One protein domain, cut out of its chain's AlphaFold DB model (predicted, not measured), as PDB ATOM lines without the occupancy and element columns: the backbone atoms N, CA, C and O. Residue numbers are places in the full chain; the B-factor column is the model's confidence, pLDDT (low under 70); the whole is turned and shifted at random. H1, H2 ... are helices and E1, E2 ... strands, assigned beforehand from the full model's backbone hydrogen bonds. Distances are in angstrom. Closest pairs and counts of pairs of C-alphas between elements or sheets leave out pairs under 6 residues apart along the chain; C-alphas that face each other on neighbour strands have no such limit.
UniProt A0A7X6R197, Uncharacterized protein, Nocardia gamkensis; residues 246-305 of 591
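AT A GLANCE: This is residues 246 to 305 of the 591 residues of an uncharacterized protein of Nocardia gamkensis (UniProt A0A7X6R197). A small two-strand hairpin, E1 and E2, lies at one end of a compact body, with H2 beside E1 and H3 beside E2. H1 sits toward the other end, and the centres of the three helices make a triangle. The last two printed residues, 304 to 305, pair antiparallel with residues 254 to 255 of E2. The 60 printed residues hold two strands and then three helices, in the order E1, E2, H1, H2, H3, and the class is mixed, helices and strands. The radius of gyration of the C-alphas is 10.1 A, and the rounded outline spans 27 by 21 by 18 A.

IN THESE COORDINATES: Find C-alpha 246 at (-7.244, -33.553, 21.152), where E1, residues 246 to 248, begins. E2 is residues 251 to 255, 13.4 A long. H1, residues 260 to 269, runs 14.3 A from C-alpha 260 at (-10.735, -46.003, 34.436). H2 is residues 278 to 286, 12.6 A, and H3, residues 290 to 299, runs 14.4 A to C-alpha 299 at (-7.763, -52.587, 17.880).

HOW THE PARTS SIT: Look first at the antiparallel hairpin of E1 and E2, where N 248 and O 251 are 2.8 A apart, within hydrogen-bond range. The closest C-alphas of E1 and H2 are those of Thr 248 and Ala 286, 3.9 A apart. The closest of E2 and H3 are those of Val 253 and Ala 290, at 5.9 A. H1 and H3 touch at a steep tilt of 62 degrees, opposite ways, closest at the C-alphas of Thr 269 and Ala 297, 5.7 A. H2 is close to H1 but not clearly touching, with the C-alphas of Phe 267 and Ala 281 closest at 7.0 A. E1 and H1 are apart. In H1, H2 and H3 every O i to N i+4 pair is within hydrogen-bond range.

THE WHOLE: The two C-alphas farthest apart, those of Asp 250 and Ser 260, are 27.8 A apart. The printed part has no cut and no long link. The mean pLDDT of the printed part is 96.2, and no printed residue is under 70.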
ATOM      1  N   PHE A 246      -8.694 -33.693  21.098       98.06
ATOM      2  CA  PHE A 246      -7.244 -33.553  21.152       98.06
ATOM      3  C   PHE A 246      -6.684 -33.355  19.745       98.06
ATOM      4  O   PHE A 246      -7.144 -34.034  18.818       98.06
ATOM      5  N   PRO A 247      -5.734 -32.420  19.569       97.75
ATOM      6  CA  PRO A 247      -5.062 -32.264  18.296       97.75
ATOM      7  C   PRO A 247      -4.256 -33.528  17.988       97.75
ATOM      8  O   PRO A 247      -3.763 -34.217  18.882       97.75
ATOM      9  N   THR A 248      -4.144 -33.809  16.703       98.38
ATOM     10  CA  THR A 248      -3.356 -34.892  16.107       98.38
ATOM     11  C   THR A 248      -2.495 -34.295  15.000       98.38
ATOM     12  O   THR A 248      -2.650 -33.115  14.682       98.38
ATOM     13  N   PHE A 249      -1.611 -35.087  14.399       97.94
ATOM     14  CA  PHE A 249      -0.672 -34.594  13.388       97.94
ATOM     15  C   PHE A 249      -1.361 -33.852  12.227       97.94
ATOM     16  O   PHE A 249      -0.846 -32.851  11.733       97.94
ATOM     17  N   ASP A 250      -2.529 -34.334  11.801       97.19
ATOM     18  CA  ASP A 250      -3.258 -33.870  10.616       97.19
ATOM     19  C   ASP A 250      -4.702 -33.421  10.902       97.19
ATOM     20  O   ASP A 250      -5.466 -33.154   9.973       97.19
ATOM     21  N   GLY A 251      -5.102 -33.309  12.171       96.88
ATOM     22  CA  GLY A 251      -6.466 -32.922  12.520       96.88
ATOM     23  C   GLY A 251      -6.789 -33.086  13.996       96.88
ATOM     24  O   GLY A 251      -5.995 -32.732  14.867       96.88
ATOM     25  N   TRP A 252      -7.956 -33.656  14.288       98.50
ATOM     26  CA  TRP A 252      -8.434 -33.858  15.652       98.50
ATOM     27  C   TRP A 252      -8.945 -35.275  15.870       98.50
ATOM     28  O   TRP A 252      -9.534 -35.895  14.981       98.50
ATOM     29  N   VAL A 253      -8.811 -35.741  17.106       98.38
ATOM     30  CA  VAL A 253      -9.474 -36.940  17.614       98.38
ATOM     31  C   VAL A 253     -10.414 -36.556  18.755       98.38
ATOM     32  O   VAL A 253     -10.121 -35.656  19.544       98.38
ATOM     33  N   ARG A 254     -11.547 -37.246  18.872       98.44
ATOM     34  CA  ARG A 254     -12.378 -37.247  20.080       98.44
ATOM     35  C   ARG A 254     -12.142 -38.546  20.828       98.44
ATOM     36  O   ARG A 254     -12.377 -39.621  20.281       98.44
ATOM     37  N   THR A 255     -11.736 -38.453  22.087       98.12
ATOM     38  CA  THR A 255     -11.576 -39.615  22.969       98.12
ATOM     39  C   THR A 255     -12.698 -39.687  23.998       98.12
ATOM     40  O   THR A 255     -13.320 -38.679  24.343       98.12
ATOM     41  N   HIS A 256     -12.949 -40.883  24.527       96.38
ATOM     42  CA  HIS A 256     -13.848 -41.082  25.661       96.38
ATOM     43  C   HIS A 256     -13.187 -41.969  26.725       96.38
ATOM     44  O   HIS A 256     -13.182 -43.196  26.625       96.38
ATOM     45  N   ALA A 257     -12.666 -41.332  27.773       95.00
ATOM     46  CA  ALA A 257     -11.929 -41.943  28.879       95.00
ATOM     47  C   ALA A 257     -12.592 -41.691  30.251       95.00
ATOM     48  O   ALA A 257     -11.912 -41.621  31.271       95.00
ATOM     49  N   ASN A 258     -13.928 -41.570  30.294       92.50
ATOM     50  CA  ASN A 258     -14.688 -41.318  31.533       92.50
ATOM     51  C   ASN A 258     -14.599 -42.462  32.554       92.50
ATOM     52  O   ASN A 258     -14.825 -42.251  33.741       92.50
ATOM     53  N   TYR A 259     -14.273 -43.667  32.090       91.12
ATOM     54  CA  TYR A 259     -14.083 -44.844  32.926       91.12
ATOM     55  C   TYR A 259     -12.594 -45.176  33.025       91.12
ATOM     56  O   TYR A 259     -11.878 -45.105  32.023       91.12
ATOM     57  N   SER A 260     -12.139 -45.627  34.195       91.12
ATOM     58  CA  SER A 260     -10.735 -46.003  34.436       91.12
ATOM     59  C   SER A 260     -10.208 -47.012  33.408       91.12
ATOM     60  O   SER A 260      -9.142 -46.817  32.835       91.12
ATOM     61  N   HIS A 261     -10.998 -48.034  33.082       91.00
ATOM     62  CA  HIS A 261     -10.634 -49.037  32.080       91.00
ATOM     63  C   HIS A 261     -10.640 -48.504  30.633       91.00
ATOM     64  O   HIS A 261     -10.024 -49.105  29.759       91.00
ATOM     65  N   HIS A 262     -11.330 -47.393  30.338       93.75
ATOM     66  CA  HIS A 262     -11.199 -46.710  29.042       93.75
ATOM     67  C   HIS A 262      -9.922 -45.879  28.983       93.75
ATOM     68  O   HIS A 262      -9.233 -45.910  27.965       93.75
ATOM     69  N   ARG A 263      -9.576 -45.195  30.083       95.00
ATOM     70  CA  ARG A 263      -8.287 -44.511  30.221       95.00
ATOM     71  C   ARG A 263      -7.131 -45.496  30.031       95.00
ATOM     72  O   ARG A 263      -6.302 -45.246  29.171       95.00
ATOM     73  N   ALA A 264      -7.115 -46.618  30.749       94.81
ATOM     74  CA  ALA A 264      -6.040 -47.609  30.644       94.81
ATOM     75  C   ALA A 264      -5.821 -48.089  29.195       94.81
ATOM     76  O   ALA A 264      -4.704 -48.106  28.690       94.81
ATOM     77  N   ARG A 265      -6.905 -48.374  28.458       95.88
ATOM     78  CA  ARG A 265      -6.809 -48.768  27.040       95.88
ATOM     79  C   ARG A 265      -6.302 -47.651  26.132       95.88
ATOM     80  O   ARG A 265      -5.565 -47.935  25.191       95.88
ATOM     81  N   LEU A 266      -6.683 -46.398  26.389       97.31
ATOM     82  CA  LEU A 266      -6.139 -45.252  25.656       97.31
ATOM     83  C   LEU A 266      -4.629 -45.114  25.901       97.31
ATOM     84  O   LEU A 266      -3.883 -44.916  24.953       97.31
ATOM     85  N   PHE A 267      -4.167 -45.283  27.141       97.38
ATOM     86  CA  PHE A 267      -2.737 -45.245  27.470       97.38
ATOM     87  C   PHE A 267      -1.975 -46.389  26.806       97.38
ATOM     88  O   PHE A 267      -0.959 -46.136  26.164       97.38
ATOM     89  N   ALA A 268      -2.517 -47.608  26.853       96.00
ATOM     90  CA  ALA A 268      -1.957 -48.751  26.138       96.00
ATOM     91  C   ALA A 268      -1.856 -48.494  24.622       96.00
ATOM     92  O   ALA A 268      -0.825 -48.782  24.024       96.00
ATOM     93  N   THR A 269      -2.883 -47.877  24.018       96.94
ATOM     94  CA  THR A 269      -2.875 -47.476  22.596       96.94
ATOM     95  C   THR A 269      -1.731 -46.506  22.286       96.94
ATOM     96  O   THR A 269      -1.111 -46.600  21.235       96.94
ATOM     97  N   LEU A 270      -1.427 -45.593  23.213       96.94
ATOM     98  CA  LEU A 270      -0.357 -44.599  23.081       96.94
ATOM     99  C   LEU A 270       1.024 -45.129  23.512       96.94
ATOM    100  O   LEU A 270       1.985 -44.363  23.531       96.94
ATOM    101  N   GLY A 271       1.137 -46.406  23.894       96.00
ATOM    102  CA  GLY A 271       2.382 -46.985  24.408       96.00
ATOM    103  C   GLY A 271       2.828 -46.395  25.750       96.00
ATOM    104  O   GLY A 271       4.022 -46.365  26.047       96.00
ATOM    105  N   LEU A 272       1.888 -45.894  26.556       96.69
ATOM    106  CA  LEU A 272       2.154 -45.247  27.838       96.69
ATOM    107  C   LEU A 272       1.731 -46.139  29.016       96.69
ATOM    108  O   LEU A 272       0.697 -46.801  28.939       96.69
ATOM    109  N   PRO A 273       2.471 -46.129  30.142       95.38
ATOM    110  CA  PRO A 273       2.006 -46.757  31.377       95.38
ATOM    111  C   PRO A 273       0.844 -45.958  31.986       95.38
ATOM    112  O   PRO A 273       0.833 -44.733  31.901       95.38
ATOM    113  N   ASP A 274      -0.085 -46.615  32.687       90.50
ATOM    114  CA  ASP A 274      -1.271 -45.976  33.298       90.50
ATOM    115  C   ASP A 274      -0.950 -44.783  34.226       90.50
ATOM    116  O   ASP A 274      -1.760 -43.856  34.375       90.50
ATOM    117  N   SER A 275       0.243 -44.797  34.832       93.62
ATOM    118  CA  SER A 275       0.776 -43.752  35.712       93.62
ATOM    119  C   SER A 275       1.355 -42.540  34.978       93.62
ATOM    120  O   SER A 275       1.777 -41.588  35.633       93.62
ATOM    121  N   ALA A 276       1.439 -42.565  33.645       96.31
ATOM    122  CA  ALA A 276       2.019 -41.468  32.886       96.31
ATOM    123  C   ALA A 276       1.195 -40.168  33.041       96.31
ATOM    124  O   ALA A 276      -0.041 -40.213  33.149       96.31
ATOM    125  N   PRO A 277       1.863 -38.996  33.030       96.38
ATOM    126  CA  PRO A 277       1.183 -37.706  33.046       96.38
ATOM    127  C   PRO A 277       0.228 -37.547  31.858       96.38
ATOM    128  O   PRO A 277       0.519 -37.996  30.749       96.38
ATOM    129  N   ILE A 278      -0.897 -36.860  32.076       95.62
ATOM    130  CA  ILE A 278      -1.895 -36.589  31.028       95.62
ATOM    131  C   ILE A 278      -1.279 -35.810  29.862       95.62
ATOM    132  O   ILE A 278      -1.532 -36.156  28.711       95.62
ATOM    133  N   ASP A 279      -0.416 -34.834  30.145       96.94
ATOM    134  CA  ASP A 279       0.231 -34.012  29.114       96.94
ATOM    135  C   ASP A 279       1.090 -34.840  28.154       96.94
ATOM    136  O   ASP A 279       1.167 -34.527  26.969       96.94
ATOM    137  N   LEU A 280       1.675 -35.947  28.631       97.25
ATOM    138  CA  LEU A 280       2.409 -36.869  27.769       97.25
ATOM    139  C   LEU A 280       1.461 -37.607  26.818       97.25
ATOM    140  O   LEU A 280       1.776 -37.745  25.641       97.25
ATOM    141  N   ALA A 281       0.284 -38.033  27.289       97.25
ATOM    142  CA  ALA A 281      -0.732 -38.635  26.425       97.25
ATOM    143  C   ALA A 281      -1.230 -37.644  25.361       97.25
ATOM    144  O   ALA A 281      -1.369 -38.013  24.196       97.25
ATOM    145  N   VAL A 282      -1.438 -36.379  25.738       98.00
ATOM    146  CA  VAL A 282      -1.812 -35.311  24.797       98.00
ATOM    147  C   VAL A 282      -0.708 -35.066  23.766       98.00
ATOM    148  O   VAL A 282      -1.000 -35.010  22.573       98.00
ATOM    149  N   ALA A 283       0.553 -34.986  24.197       97.81
ATOM    150  CA  ALA A 283       1.694 -34.820  23.300       97.81
ATOM    151  C   ALA A 283       1.854 -36.004  22.331       97.81
ATOM    152  O   ALA A 283       2.132 -35.787  21.156       97.81
ATOM    153  N   GLN A 284       1.629 -37.242  22.787       97.56
ATOM    154  CA  GLN A 284       1.655 -38.423  21.917       97.56
ATOM    155  C   GLN A 284       0.542 -38.375  20.865       97.56
ATOM    156  O   GLN A 284       0.819 -38.568  19.685       97.56
ATOM    157  N   MET A 285      -0.698 -38.051  21.256       98.12
ATOM    158  CA  MET A 285      -1.802 -37.902  20.298       98.12
ATOM    159  C   MET A 285      -1.485 -36.854  19.224       98.12
ATOM    160  O   MET A 285      -1.730 -37.109  18.047       98.12
ATOM    161  N   ALA A 286      -0.861 -35.733  19.604       98.19
ATOM    162  CA  ALA A 286      -0.478 -34.659  18.686       98.19
ATOM    163  C   ALA A 286       0.533 -35.080  17.601       98.19
ATOM    164  O   ALA A 286       0.616 -34.424  16.565       98.19
ATOM    165  N   MET A 287       1.277 -36.172  17.806       97.75
ATOM    166  CA  MET A 287       2.308 -36.660  16.879       97.75
ATOM    167  C   MET A 287       1.835 -37.809  15.972       97.75
ATOM    168  O   MET A 287       2.588 -38.245  15.103       97.75
ATOM    169  N   ILE A 288       0.606 -38.307  16.151       98.06
ATOM    170  CA  ILE A 288       0.043 -39.439  15.397       98.06
ATOM    171  C   ILE A 288      -1.021 -38.910  14.429       98.06
ATOM    172  O   ILE A 288      -1.737 -37.966  14.757       98.06
ATOM    173  N   ARG A 289      -1.153 -39.500  13.232       98.56
ATOM    174  CA  ARG A 289      -2.269 -39.181  12.318       98.56
ATOM    175  C   ARG A 289      -3.598 -39.611  12.930       98.56
ATOM    176  O   ARG A 289      -3.695 -40.689  13.516       98.56
ATOM    177  N   ALA A 290      -4.647 -38.818  12.744       98.31
ATOM    178  CA  ALA A 290      -5.945 -39.087  13.358       98.31
ATOM    179  C   ALA A 290      -6.534 -40.451  12.949       98.31
ATOM    180  O   ALA A 290      -7.146 -41.127  13.777       98.31
ATOM    181  N   SER A 291      -6.344 -40.871  11.690       97.31
ATOM    182  CA  SER A 291      -6.773 -42.193  11.205       97.31
ATOM    183  C   SER A 291      -6.031 -43.333  11.896       97.31
ATOM    184  O   SER A 291      -6.663 -44.285  12.346       97.31
ATOM    185  N   ASP A 292      -4.712 -43.204  12.030       98.06
ATOM    186  CA  ASP A 292      -3.857 -44.237  12.613       98.06
ATOM    187  C   ASP A 292      -4.220 -44.431  14.093       98.06
ATOM    188  O   ASP A 292      -4.384 -45.560  14.554       98.06
ATOM    189  N   LEU A 293      -4.440 -43.333  14.828       98.19
ATOM    190  CA  LEU A 293      -4.875 -43.387  16.225       98.19
ATOM    191  C   LEU A 293      -6.276 -44.001  16.381       98.19
ATOM    192  O   LEU A 293      -6.503 -44.766  17.315       98.19
ATOM    193  N   GLU A 294      -7.224 -43.689  15.493       97.75
ATOM    194  CA  GLU A 294      -8.561 -44.298  15.517       97.75
ATOM    195  C   GLU A 294      -8.498 -45.817  15.300       97.75
ATOM    196  O   GLU A 294      -9.143 -46.578  16.028       97.75
ATOM    197  N   GLU A 295      -7.720 -46.272  14.316       95.75
ATOM    198  CA  GLU A 295      -7.555 -47.694  14.013       95.75
ATOM    199  C   GLU A 295      -6.860 -48.438  15.156       95.75
ATOM    200  O   GLU A 295      -7.347 -49.480  15.605       95.75
ATOM    201  N   GLN A 296      -5.780 -47.868  15.696       96.12
ATOM    202  CA  GLN A 296      -5.083 -48.418  16.858       96.12
ATOM    203  C   GLN A 296      -5.997 -48.467  18.085       96.12
ATOM    204  O   GLN A 296      -6.043 -49.485  18.776       96.12
ATOM    205  N   ALA A 297      -6.763 -47.407  18.354       96.06
ATOM    206  CA  ALA A 297      -7.691 -47.375  19.477       96.06
ATOM    207  C   ALA A 297      -8.774 -48.450  19.337       96.06
ATOM    208  O   ALA A 297      -9.071 -49.154  20.305       96.06
ATOM    209  N   ALA A 298      -9.329 -48.622  18.133       92.94
ATOM    210  CA  ALA A 298     -10.298 -49.673  17.853       92.94
ATOM    211  C   ALA A 298      -9.706 -51.073  18.100       92.94
ATOM    212  O   ALA A 298     -10.367 -51.898  18.735       92.94
ATOM    213  N   ALA A 299      -8.462 -51.318  17.672       92.12
ATOM    214  CA  ALA A 299      -7.763 -52.587  17.880       92.12
ATOM    215  C   ALA A 299      -7.509 -52.897  19.369       92.12
ATOM    216  O   ALA A 299      -7.712 -54.027  19.806       92.12
ATOM    217  N   HIS A 300      -7.154 -51.891  20.174       92.31
ATOM    218  CA  HIS A 300      -6.924 -52.040  21.620       92.31
ATOM    219  C   HIS A 300      -8.209 -51.930  22.464       92.31
ATOM    220  O   HIS A 300      -8.175 -51.958  23.698       92.31
ATOM    221  N   GLY A 301      -9.373 -51.762  21.827       91.50
ATOM    222  CA  GLY A 301     -10.655 -51.574  22.509       91.50
ATOM    223  C   GLY A 301     -10.767 -50.269  23.310       91.50
ATOM    224  O   GLY A 301     -11.639 -50.175  24.191       91.50
ATOM    225  N   ALA A 302      -9.888 -49.302  23.035       95.31
ATOM    226  CA  ALA A 302     -10.001 -47.916  23.465       95.31
ATOM    227  C   ALA A 302     -11.094 -47.198  22.657       95.31
ATOM    228  O   ALA A 302     -11.661 -47.740  21.707       95.31
ATOM    229  N   ILE A 303     -11.437 -45.978  23.066       96.69
ATOM    230  CA  ILE A 303     -12.441 -45.167  22.375       96.69
ATOM    231  C   ILE A 303     -11.798 -43.848  21.976       96.69
ATOM    232  O   ILE A 303     -11.686 -42.925  22.786       96.69
ATOM    233  N   ALA A 304     -11.383 -43.793  20.717       97.75
ATOM    234  CA  ALA A 304     -10.897 -42.607  20.043       97.75
ATOM    235  C   ALA A 304     -11.419 -42.640  18.603       97.75
ATOM    236  O   ALA A 304     -11.416 -43.699  17.978       97.75
ATOM    237  N   VAL A 305     -11.909 -41.511  18.099       98.19
ATOM    238  CA  VAL A 305     -12.410 -41.402  16.727       98.19
ATOM    239  C   VAL A 305     -11.897 -40.122  16.096       98.19
ATOM    240  O   VAL A 305     -11.904 -39.065  16.734       98.19
TER     241      VAL A 305